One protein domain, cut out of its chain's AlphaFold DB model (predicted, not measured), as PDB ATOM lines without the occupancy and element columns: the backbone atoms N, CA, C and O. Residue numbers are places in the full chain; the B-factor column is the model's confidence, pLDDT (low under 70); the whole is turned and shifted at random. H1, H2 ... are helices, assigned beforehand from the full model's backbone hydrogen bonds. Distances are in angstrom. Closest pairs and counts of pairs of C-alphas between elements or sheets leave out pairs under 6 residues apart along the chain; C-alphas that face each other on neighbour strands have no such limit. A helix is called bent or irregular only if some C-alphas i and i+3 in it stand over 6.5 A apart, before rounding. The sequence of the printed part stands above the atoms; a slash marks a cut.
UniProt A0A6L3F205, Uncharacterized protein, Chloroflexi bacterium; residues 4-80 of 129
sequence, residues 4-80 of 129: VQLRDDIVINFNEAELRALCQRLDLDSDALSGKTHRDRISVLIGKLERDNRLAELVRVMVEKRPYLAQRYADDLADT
ATOM      1  N   VAL A   4      30.456 -31.188 -56.559       77.81
ATOM      2  CA  VAL A   4      29.654 -32.233 -55.912       77.81
ATOM      3  C   VAL A   4      30.526 -33.425 -55.538       77.81
ATOM      4  O   VAL A   4      30.382 -33.929 -54.426       77.81
ATOM      5  N   GLN A   5      31.442 -33.825 -56.427       79.12
ATOM      6  CA  GLN A   5      32.384 -34.910 -56.157       79.12
ATOM      7  C   GLN A   5      33.382 -34.527 -55.070       79.12
ATOM      8  O   GLN A   5      33.557 -35.306 -54.147       79.12
ATOM      9  N   LEU A   6      33.966 -33.322 -55.122       77.75
ATOM     10  CA  LEU A   6      34.897 -32.851 -54.089       77.75
ATOM     11  C   LEU A   6      34.257 -32.865 -52.695       77.75
ATOM     12  O   LEU A   6      34.849 -33.354 -51.738       77.75
ATOM     13  N   ARG A   7      33.012 -32.389 -52.583       81.00
ATOM     14  CA  ARG A   7      32.263 -32.431 -51.322       81.00
ATOM     15  C   ARG A   7      32.078 -33.860 -50.817       81.00
ATOM     16  O   ARG A   7      32.236 -34.098 -49.626       81.00
ATOM     17  N   ASP A   8      31.679 -34.775 -51.694       81.62
ATOM     18  CA  ASP A   8      31.428 -36.169 -51.318       81.62
ATOM     19  C   ASP A   8      32.719 -36.856 -50.860       81.62
ATOM     20  O   ASP A   8      32.742 -37.521 -49.830       81.62
ATOM     21  N   ASP A   9      33.818 -36.581 -51.559       79.94
ATOM     22  CA  ASP A   9      35.136 -37.112 -51.240       79.94
ATOM     23  C   ASP A   9      35.634 -36.645 -49.868       79.94
ATOM     24  O   ASP A   9      36.118 -37.451 -49.075       79.94
ATOM     25  N   ILE A  10      35.435 -35.365 -49.536       79.44
ATOM     26  CA  ILE A  10      35.762 -34.827 -48.209       79.44
ATOM     27  C   ILE A  10      34.874 -35.474 -47.140       79.44
ATOM     28  O   ILE A  10      35.377 -35.885 -46.102       79.44
ATOM     29  N   VAL A  11      33.568 -35.617 -47.384       82.12
ATOM     30  CA  VAL A  11      32.644 -36.238 -46.416       82.12
ATOM     31  C   VAL A  11      33.000 -37.703 -46.139       82.12
ATOM     32  O   VAL A  11      32.843 -38.153 -45.006       82.12
ATOM     33  N   ILE A  12      33.446 -38.445 -47.155       83.06
ATOM     34  CA  ILE A  12      33.765 -39.875 -47.048       83.06
ATOM     35  C   ILE A  12      35.148 -40.098 -46.426       83.06
ATOM     36  O   ILE A  12      35.317 -41.007 -45.615       83.06
ATOM     37  N   ASN A  13      36.142 -39.293 -46.808       78.75
ATOM     38  CA  ASN A  13      37.543 -39.539 -46.459       78.75
ATOM     39  C   ASN A  13      38.036 -38.737 -45.246       78.75
ATOM     40  O   ASN A  13      39.068 -39.092 -44.666       78.75
ATOM     41  N   PHE A  14      37.337 -37.664 -44.863       76.62
ATOM     42  CA  PHE A  14      37.722 -36.798 -43.751       76.62
ATOM     43  C   PHE A  14      36.678 -36.837 -42.635       76.62
ATOM     44  O   PHE A  14      35.479 -36.702 -42.858       76.62
ATOM     45  N   ASN A  15      37.160 -36.985 -41.401       80.38
ATOM     46  CA  ASN A  15      36.345 -36.850 -40.196       80.38
ATOM     47  C   ASN A  15      36.271 -35.381 -39.757       80.38
ATOM     48  O   ASN A  15      37.109 -34.568 -40.142       80.38
ATOM     49  N   GLU A  16      35.326 -35.046 -38.873       74.25
ATOM     50  CA  GLU A  16      35.130 -33.665 -38.400       74.25
ATOM     51  C   GLU A  16      36.402 -33.058 -37.769       74.25
ATOM     52  O   GLU A  16      36.710 -31.887 -37.989       74.25
ATOM     53  N   ALA A  17      37.179 -33.861 -37.033       76.25
ATOM     54  CA  ALA A  17      38.447 -33.425 -36.446       76.25
ATOM     55  C   ALA A  17      39.489 -33.046 -37.515       76.25
ATOM     56  O   ALA A  17      40.131 -32.001 -37.409       76.25
ATOM     57  N   GLU A  18      39.603 -33.855 -38.571       79.75
ATOM     58  CA  GLU A  18      40.513 -33.595 -39.689       79.75
ATOM     59  C   GLU A  18      40.051 -32.378 -40.493       79.75
ATOM     60  O   GLU A  18      40.873 -31.551 -40.877       79.75
ATOM     61  N   LEU A  19      38.738 -32.207 -40.684       76.44
ATOM     62  CA  LEU A  19      38.178 -31.026 -41.336       76.44
ATOM     63  C   LEU A  19      38.509 -29.747 -40.555       76.44
ATOM     64  O   LEU A  19      38.890 -28.743 -41.154       76.44
ATOM     65  N   ARG A  20      38.414 -29.778 -39.218       76.31
ATOM     66  CA  ARG A  20      38.785 -28.640 -38.366       76.31
ATOM     67  C   ARG A  20      40.283 -28.343 -38.443       76.31
ATOM     68  O   ARG A  20      40.664 -27.176 -38.484       76.31
ATOM     69  N   ALA A  21      41.133 -29.368 -38.466       80.12
ATOM     70  CA  ALA A  21      42.574 -29.194 -38.653       80.12
ATOM     71  C   ALA A  21      42.896 -28.601 -40.035       80.12
ATOM     72  O   ALA A  21      43.760 -27.737 -40.161       80.12
ATOM     73  N   LEU A  22      42.159 -29.022 -41.062       76.56
ATOM     74  CA  LEU A  22      42.308 -28.534 -42.426       76.56
ATOM     75  C   LEU A  22      41.859 -27.068 -42.548       76.56
ATOM     76  O   LEU A  22      42.563 -26.266 -43.155       76.56
ATOM     77  N   CYS A  23      40.754 -26.686 -41.900       75.19
ATOM     78  CA  CYS A  23      40.320 -25.287 -41.827       75.19
ATOM     79  C   CYS A  23      41.359 -24.405 -41.123       75.19
ATOM     80  O   CYS A  23      41.703 -23.353 -41.647       75.19
ATOM     81  N   GLN A  24      41.928 -24.858 -39.999       77.00
ATOM     82  CA  GLN A  24      43.011 -24.139 -39.313       77.00
ATOM     83  C   GLN A  24      44.246 -23.959 -40.205       77.00
ATOM     84  O   GLN A  24      44.869 -22.904 -40.194       77.00
ATOM     85  N   ARG A  25      44.600 -24.976 -41.000       76.00
ATOM     86  CA  ARG A  25      45.751 -24.924 -41.913       76.00
ATOM     87  C   ARG A  25      45.552 -23.921 -43.051       76.00
ATOM     88  O   ARG A  25      46.519 -23.298 -43.472       76.00
ATOM     89  N   LEU A  26      44.320 -23.786 -43.534       74.00
ATOM     90  CA  LEU A  26      43.941 -22.843 -44.590       74.00
ATOM     91  C   LEU A  26      43.647 -21.428 -44.059       74.00
ATOM     92  O   LEU A  26      43.245 -20.568 -44.843       74.00
ATOM     93  N   ASP A  27      43.831 -21.185 -42.756       73.62
ATOM     94  CA  ASP A  27      43.443 -19.939 -42.083       73.62
ATOM     95  C   ASP A  27      41.956 -19.600 -42.318       73.62
ATOM     96  O   ASP A  27      41.561 -18.475 -42.618       73.62
ATOM     97  N   LEU A  28      41.107 -20.629 -42.268       73.31
ATOM     98  CA  LEU A  28      39.664 -20.507 -42.429       73.31
ATOM     99  C   LEU A  28      38.983 -20.653 -41.082       73.31
ATOM    100  O   LEU A  28      39.181 -21.628 -40.352       73.31
ATOM    101  N   ASP A  29      38.099 -19.704 -40.804       69.12
ATOM    102  CA  ASP A  29      37.316 -19.716 -39.587       69.12
ATOM    103  C   ASP A  29      36.275 -20.849 -39.632       69.12
ATOM    104  O   ASP A  29      35.244 -20.783 -40.313       69.12
ATOM    105  N   SER A  30      36.606 -21.944 -38.943       61.06
ATOM    106  CA  SER A  30      35.757 -23.133 -38.845       61.06
ATOM    107  C   SER A  30      34.500 -22.909 -37.997       61.06
ATOM    108  O   SER A  30      33.543 -23.667 -38.142       61.06
ATOM    109  N   ASP A  31      34.490 -21.875 -37.151       59.91
ATOM    110  CA  ASP A  31      33.343 -21.473 -36.330       59.91
ATOM    111  C   ASP A  31      32.331 -20.667 -37.169       59.91
ATOM    112  O   ASP A  31      31.119 -20.859 -37.075       59.91
ATOM    113  N   ALA A  32      32.825 -19.895 -38.144       62.19
ATOM    114  CA  ALA A  32      32.037 -19.191 -39.151       62.19
ATOM    115  C   ALA A  32      31.411 -20.113 -40.216       62.19
ATOM    116  O   ALA A  32      30.689 -19.639 -41.107       62.19
ATOM    117  N   LEU A  33      31.685 -21.423 -40.183       65.50
ATOM    118  CA  LEU A  33      30.985 -22.422 -40.993       65.50
ATOM    119  C   LEU A  33      29.652 -22.761 -40.324       65.50
ATOM    120  O   LEU A  33      29.478 -23.803 -39.690       65.50
ATOM    121  N   SER A  34      28.681 -21.870 -40.503       57.19
ATOM    122  CA  SER A  34      27.316 -22.056 -40.018       57.19
ATOM    123  C   SER A  34      26.608 -23.163 -40.809       57.19
ATOM    124  O   SER A  34      25.901 -22.890 -41.775       57.19
ATOM    125  N   GLY A  35      26.808 -24.419 -40.402       60.00
ATOM    126  CA  GLY A  35      26.139 -25.586 -40.974       60.00
ATOM    127  C   GLY A  35      25.702 -26.581 -39.901       60.00
ATOM    128  O   GLY A  35      26.479 -26.942 -39.012       60.00
ATOM    129  N   LYS A  36      24.442 -27.033 -39.978       66.81
ATOM    130  CA  LYS A  36      23.842 -27.977 -39.010       66.81
ATOM    131  C   LYS A  36      24.400 -29.393 -39.130       66.81
ATOM    132  O   LYS A  36      24.333 -30.159 -38.176       66.81
ATOM    133  N   THR A  37      24.918 -29.752 -40.301       75.62
ATOM    134  CA  THR A  37      25.465 -31.084 -40.580       75.62
ATOM    135  C   THR A  37      26.855 -30.979 -41.192       75.62
ATOM    136  O   THR A  37      27.185 -29.994 -41.851       75.62
ATOM    137  N   HIS A  38      27.664 -32.020 -41.004       74.50
ATOM    138  CA  HIS A  38      29.035 -32.093 -41.518       74.50
ATOM    139  C   HIS A  38      29.114 -31.802 -43.030       74.50
ATOM    140  O   HIS A  38      29.907 -30.977 -43.477       74.50
ATOM    141  N   ARG A  39      28.200 -32.394 -43.809       79.62
ATOM    142  CA  ARG A  39      28.076 -32.181 -45.259       79.62
ATOM    143  C   ARG A  39      27.755 -30.732 -45.635       79.62
ATOM    144  O   ARG A  39      28.244 -30.243 -46.651       79.62
ATOM    145  N   ASP A  40      26.924 -30.069 -44.840       80.25
ATOM    146  CA  ASP A  40      26.509 -28.685 -45.066       80.25
ATOM    147  C   ASP A  40      27.675 -27.716 -44.818       80.25
ATOM    148  O   ASP A  40      27.976 -26.882 -45.670       80.25
ATOM    149  N   ARG A  41      28.439 -27.931 -43.736       79.00
ATOM    150  CA  ARG A  41      29.667 -27.171 -43.443       79.00
ATOM    151  C   ARG A  41      30.692 -27.278 -44.572       79.00
ATOM    152  O   ARG A  41      31.238 -26.263 -44.990       79.00
ATOM    153  N   ILE A  42      30.901 -28.477 -45.117       81.44
ATOM    154  CA  ILE A  42      31.807 -28.693 -46.258       81.44
ATOM    155  C   ILE A  42      31.286 -27.978 -47.512       81.44
ATOM    156  O   ILE A  42      32.061 -27.384 -48.257       81.44
ATOM    157  N   SER A  43      29.972 -27.983 -47.746       82.38
ATOM    158  CA  SER A  43      29.383 -27.275 -48.889       82.38
ATOM    159  C   SER A  43      29.577 -25.758 -48.793       82.38
ATOM    160  O   SER A  43      29.879 -25.117 -49.800       82.38
ATOM    161  N   VAL A  44      29.429 -25.188 -47.593       82.81
ATOM    162  CA  VAL A  44      29.689 -23.763 -47.330       82.81
ATOM    163  C   VAL A  44      31.179 -23.447 -47.461       82.81
ATOM    164  O   VAL A  44      31.529 -22.437 -48.067       82.81
ATOM    165  N   LEU A  45      32.051 -24.323 -46.954       79.94
ATOM    166  CA  LEU A  45      33.507 -24.195 -47.047       79.94
ATOM    167  C   LEU A  45      33.972 -24.131 -48.503       79.94
ATOM    168  O   LEU A  45      34.657 -23.186 -48.891       79.94
ATOM    169  N   ILE A  46      33.545 -25.096 -49.321       82.25
ATOM    170  CA  ILE A  46      33.879 -25.126 -50.747       82.25
ATOM    171  C   ILE A  46      33.341 -23.872 -51.445       82.25
ATOM    172  O   ILE A  46      34.049 -23.262 -52.236       82.25
ATOM    173  N   GLY A  47      32.120 -23.441 -51.114       81.94
ATOM    174  CA  GLY A  47      31.533 -22.227 -51.684       81.94
ATOM    175  C   GLY A  47      32.235 -20.923 -51.282       81.94
ATOM    176  O   GLY A  47      32.153 -19.949 -52.027       81.94
ATOM    177  N   LYS A  48      32.908 -20.866 -50.126       80.50
ATOM    178  CA  LYS A  48      33.781 -19.735 -49.759       80.50
ATOM    179  C   LYS A  48      35.082 -19.794 -50.563       80.50
ATOM    180  O   LYS A  48      35.381 -18.865 -51.296       80.50
ATOM    181  N   LEU A  49      35.770 -20.932 -50.535       79.25
ATOM    182  CA  LEU A  49      37.045 -21.129 -51.233       79.25
ATOM    183  C   LEU A  49      36.965 -20.943 -52.753       79.25
ATOM    184  O   LEU A  49      37.917 -20.467 -53.361       79.25
ATOM    185  N   GLU A  50      35.834 -21.293 -53.365       80.12
ATOM    186  CA  GLU A  50      35.567 -21.047 -54.785       80.12
ATOM    187  C   GLU A  50      35.501 -19.541 -55.098       80.12
ATOM    188  O   GLU A  50      36.060 -19.105 -56.103       80.12
ATOM    189  N   ARG A  51      34.890 -18.732 -54.218       79.31
ATOM    190  CA  ARG A  51      34.834 -17.265 -54.374       79.31
ATOM    191  C   ARG A  51      36.197 -16.610 -54.192       79.31
ATOM    192  O   ARG A  51      36.504 -15.666 -54.908       79.31
ATOM    193  N   ASP A  52      37.000 -17.132 -53.272       77.19
ATOM    194  CA  ASP A  52      38.364 -16.668 -53.008       77.19
ATOM    195  C   ASP A  52      39.405 -17.248 -53.987       77.19
ATOM    196  O   ASP A  52      40.590 -16.961 -53.865       77.19
ATOM    197  N   ASN A  53      38.988 -18.078 -54.954       76.00
ATOM    198  CA  ASN A  53      39.872 -18.790 -55.888       76.00
ATOM    199  C   ASN A  53      40.934 -19.690 -55.205       76.00
ATOM    200  O   ASN A  53      41.909 -20.105 -55.820       76.00
ATOM    201  N   ARG A  54      40.718 -20.063 -53.937       79.31
ATOM    202  CA  ARG A  54      41.616 -20.899 -53.113       79.31
ATOM    203  C   ARG A  54      41.265 -22.391 -53.155       79.31
ATOM    204  O   ARG A  54      41.702 -23.172 -52.311       79.31
ATOM    205  N   LEU A  55      40.465 -22.816 -54.135       79.00
ATOM    206  CA  LEU A  55      40.047 -24.215 -54.277       79.00
ATOM    207  C   LEU A  55      41.240 -25.150 -54.545       79.00
ATOM    208  O   LEU A  55      41.301 -26.238 -53.976       79.00
ATOM    209  N   ALA A  56      42.208 -24.700 -55.345       76.25
ATOM    210  CA  ALA A  56      43.433 -25.448 -55.632       76.25
ATOM    211  C   ALA A  56      44.284 -25.683 -54.369       76.25
ATOM    212  O   ALA A  56      44.870 -26.751 -54.186       76.25
ATOM    213  N   GLU A  57      44.298 -24.719 -53.446       77.94
ATOM    214  CA  GLU A  57      45.038 -24.817 -52.186       77.94
ATOM    215  C   GLU A  57      44.437 -25.885 -51.258       77.94
ATOM    216  O   GLU A  57      45.164 -26.704 -50.694       77.94
ATOM    217  N   LEU A  58      43.103 -25.956 -51.175       79.75
ATOM    218  CA  LEU A  58      42.394 -27.020 -50.455       79.75
ATOM    219  C   LEU A  58      42.769 -28.407 -50.992       79.75
ATOM    220  O   LEU A  58      43.076 -29.311 -50.216       79.75
ATOM    221  N   VAL A  59      42.773 -28.569 -52.314       79.94
ATOM    222  CA  VAL A  59      43.100 -29.840 -52.975       79.94
ATOM    223  C   VAL A  59      44.547 -30.233 -52.702       79.94
ATOM    224  O   VAL A  59      44.817 -31.394 -52.400       79.94
ATOM    225  N   ARG A  60      45.469 -29.265 -52.716       78.94
ATOM    226  CA  ARG A  60      46.874 -29.495 -52.370       78.94
ATOM    227  C   ARG A  60      47.024 -30.038 -50.949       78.94
ATOM    228  O   ARG A  60      47.687 -31.055 -50.757       78.94
ATOM    229  N   VAL A  61      46.367 -29.415 -49.970       79.75
ATOM    230  CA  VAL A  61      46.404 -29.868 -48.568       79.75
ATOM    231  C   VAL A  61      45.741 -31.243 -48.408       79.75
ATOM    232  O   VAL A  61      46.224 -32.086 -47.650       79.75
ATOM    233  N   MET A  62      44.662 -31.517 -49.149       78.50
ATOM    234  CA  MET A  62      44.027 -32.838 -49.157       78.50
ATOM    235  C   MET A  62      44.957 -33.922 -49.710       78.50
ATOM    236  O   MET A  62      45.045 -34.999 -49.120       78.50
ATOM    237  N   VAL A  63      45.664 -33.642 -50.806       79.44
ATOM    238  CA  VAL A  63      46.621 -34.572 -51.419       79.44
ATOM    239  C   VAL A  63      47.850 -34.785 -50.535       79.44
ATOM    240  O   VAL A  63      48.305 -35.922 -50.409       79.44
ATOM    241  N   GLU A  64      48.333 -33.747 -49.852       77.31
ATOM    242  CA  GLU A  64      49.414 -33.861 -48.863       77.31
ATOM    243  C   GLU A  64      49.040 -34.828 -47.730       77.31
ATOM    244  O   GLU A  64      49.828 -35.692 -47.343       77.31
ATOM    245  N   LYS A  65      47.807 -34.733 -47.219       74.44
ATOM    246  CA  LYS A  65      47.316 -35.632 -46.165       74.44
ATOM    247  C   LYS A  65      47.018 -37.036 -46.683       74.44
ATOM    248  O   LYS A  65      47.245 -38.011 -45.963       74.44
ATOM    249  N   ARG A  66      46.472 -37.147 -47.896       73.94
ATOM    250  CA  ARG A  66      45.995 -38.389 -48.517       73.94
ATOM    251  C   ARG A  66      46.505 -38.492 -49.963       73.94
ATOM    252  O   ARG A  66      45.781 -38.147 -50.897       73.94
ATOM    253  N   PRO A  67      47.703 -39.061 -50.180       75.69
ATOM    254  CA  PRO A  67      48.313 -39.118 -51.509       75.69
ATOM    255  C   PRO A  67      47.531 -39.975 -52.518       75.69
ATOM    256  O   PRO A  67      47.705 -39.810 -53.721       75.69
ATOM    257  N   TYR A  68      46.621 -40.853 -52.076       78.19
ATOM    258  CA  TYR A  68      45.757 -41.613 -52.992       78.19
ATOM    259  C   TYR A  68      44.764 -40.730 -53.762       78.19
ATOM    260  O   TYR A  68      44.324 -41.110 -54.845       78.19
ATOM    261  N   LEU A  69      44.437 -39.540 -53.243       74.81
ATOM    262  CA  LEU A  69      43.582 -38.575 -53.933       74.81
ATOM    263  C   LEU A  69      44.317 -37.854 -55.069       74.81
ATOM    264  O   LEU A  69      43.662 -37.350 -55.978       74.81
ATOM    265  N   ALA A  70      45.657 -37.871 -55.076       75.25
ATOM    266  CA  ALA A  70      46.465 -37.259 -56.129       75.25
ATOM    267  C   ALA A  70      46.088 -37.790 -57.514       75.25
ATOM    268  O   ALA A  70      45.934 -37.014 -58.443       75.25
ATOM    269  N   GLN A  71      45.859 -39.101 -57.641       76.69
ATOM    270  CA  GLN A  71      45.484 -39.716 -58.919       76.69
ATOM    271  C   GLN A  71      44.133 -39.214 -59.440       76.69
ATOM    272  O   GLN A  71      43.912 -39.168 -60.645       76.69
ATOM    273  N   ARG A  72      43.227 -38.830 -58.535       76.19
ATOM    274  CA  ARG A  72      41.873 -38.386 -58.873       76.19
ATOM    275  C   ARG A  72      41.799 -36.894 -59.191       76.19
ATOM    276  O   ARG A  72      40.930 -36.487 -59.954       76.19
ATOM    277  N   TYR A  73      42.709 -36.104 -58.624       75.31
ATOM    278  CA  TYR A  73      42.791 -34.652 -58.807       75.31
ATOM    279  C   TYR A  73      44.043 -34.205 -59.575       75.31
ATOM    280  O   TYR A  73      44.350 -33.017 -59.592       75.31
ATOM    281  N   ALA A  74      44.757 -35.134 -60.222       71.62
ATOM    282  CA  ALA A  74      45.997 -34.858 -60.951       71.62
ATOM    283  C   ALA A  74      45.811 -33.785 -62.031       71.62
ATOM    284  O   ALA A  74      46.659 -32.917 -62.176       71.62
ATOM    285  N   ASP A  75      44.681 -33.828 -62.739       67.81
ATOM    286  CA  ASP A  75      44.331 -32.878 -63.800       67.81
ATOM    287  C   ASP A  75      44.113 -31.451 -63.259       67.81
ATOM    288  O   ASP A  75      44.578 -30.481 -63.842       67.81
ATOM    289  N   ASP A  76      43.492 -31.327 -62.081       65.81
ATOM    290  CA  ASP A  76      43.198 -30.033 -61.442       65.81
ATOM    291  C   ASP A  76      44.447 -29.445 -60.743       65.81
ATOM    292  O   ASP A  76      44.597 -28.232 -60.623       65.81
ATOM    293  N   LEU A  77      45.389 -30.305 -60.330       64.56
ATOM    294  CA  LEU A  77      46.699 -29.913 -59.792       64.56
ATOM    295  C   LEU A  77      47.739 -29.603 -60.877       64.56
ATOM    296  O   LEU A  77      48.731 -28.948 -60.570       64.56
ATOM    297  N   ALA A  78      47.544 -30.061 -62.117       61.84
ATOM    298  CA  ALA A  78      48.501 -29.865 -63.206       61.84
ATOM    299  C   ALA A  78      48.573 -28.407 -63.699       61.84
ATOM    300  O   ALA A  78      49.612 -27.994 -64.208       61.84
ATOM    301  N   ASP A  79      47.497 -27.631 -63.529       51.28
ATOM    302  CA  ASP A  79      47.416 -26.226 -63.961       51.28
ATOM    303  C   ASP A  79      47.886 -25.235 -62.880       51.28
ATOM    304  O   ASP A  79      48.238 -24.092 -63.163       51.28
ATOM    305  N   THR A  80      47.951 -25.676 -61.620       47.66
ATOM    306  CA  THR A  80      48.473 -24.847 -60.529       47.66
ATOM    307  C   THR A  80      49.978 -25.078 -60.427       47.66
ATOM    308  O   THR A  80      50.373 -26.188 -60.059       47.66
TER     309      THR A  80
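What this domain is: This is residues 4 to 80 of the 129 residues of an uncharacterized protein of Chloroflexi bacterium (UniProt A0A6L3F205). H3 and H4 meet near their ends as a V, with H1 packed on H3 at one side of it and H2 close by at the other. H5 folds back on H4 as a hairpin. The printed part has 77 residues with five named helices, H1 to H5, all helix, compact: radius of gyration of the C-alphas 11.7 A, spans 33 by 24 by 22 A.

Where its parts are: Find C-alpha 4 at (29.654, -32.233, -55.912); H1 runs from there to 13, H2 from 16 to 25. H3, residues 38 to 51, is 20.5 A long; H4, residues 55 to 65, 15.8 A. H5, residues 67 to 78, ends at (48.501, -29.865, -63.206) and is irregular, C-alphas 72 and 75 being 7.8 A apart.

How they stand to each other: H1 touches H3, closest C-alphas Val 11 and Arg 39, 6.2 A. H3 and H4 only just touch, only at the corner, with 3 pairs of C-alphas within 8 A. Every O i to N i+4 pair is within hydrogen-bond range in H1, H2 and H4, but 9 of 10 in H3 and 4 of 8 in H5.

The domain as a whole: The printed part has no cut; the H2 to H3 link is long. Look for pLDDT under 70 at residues 29 to 36 and 75 to 80.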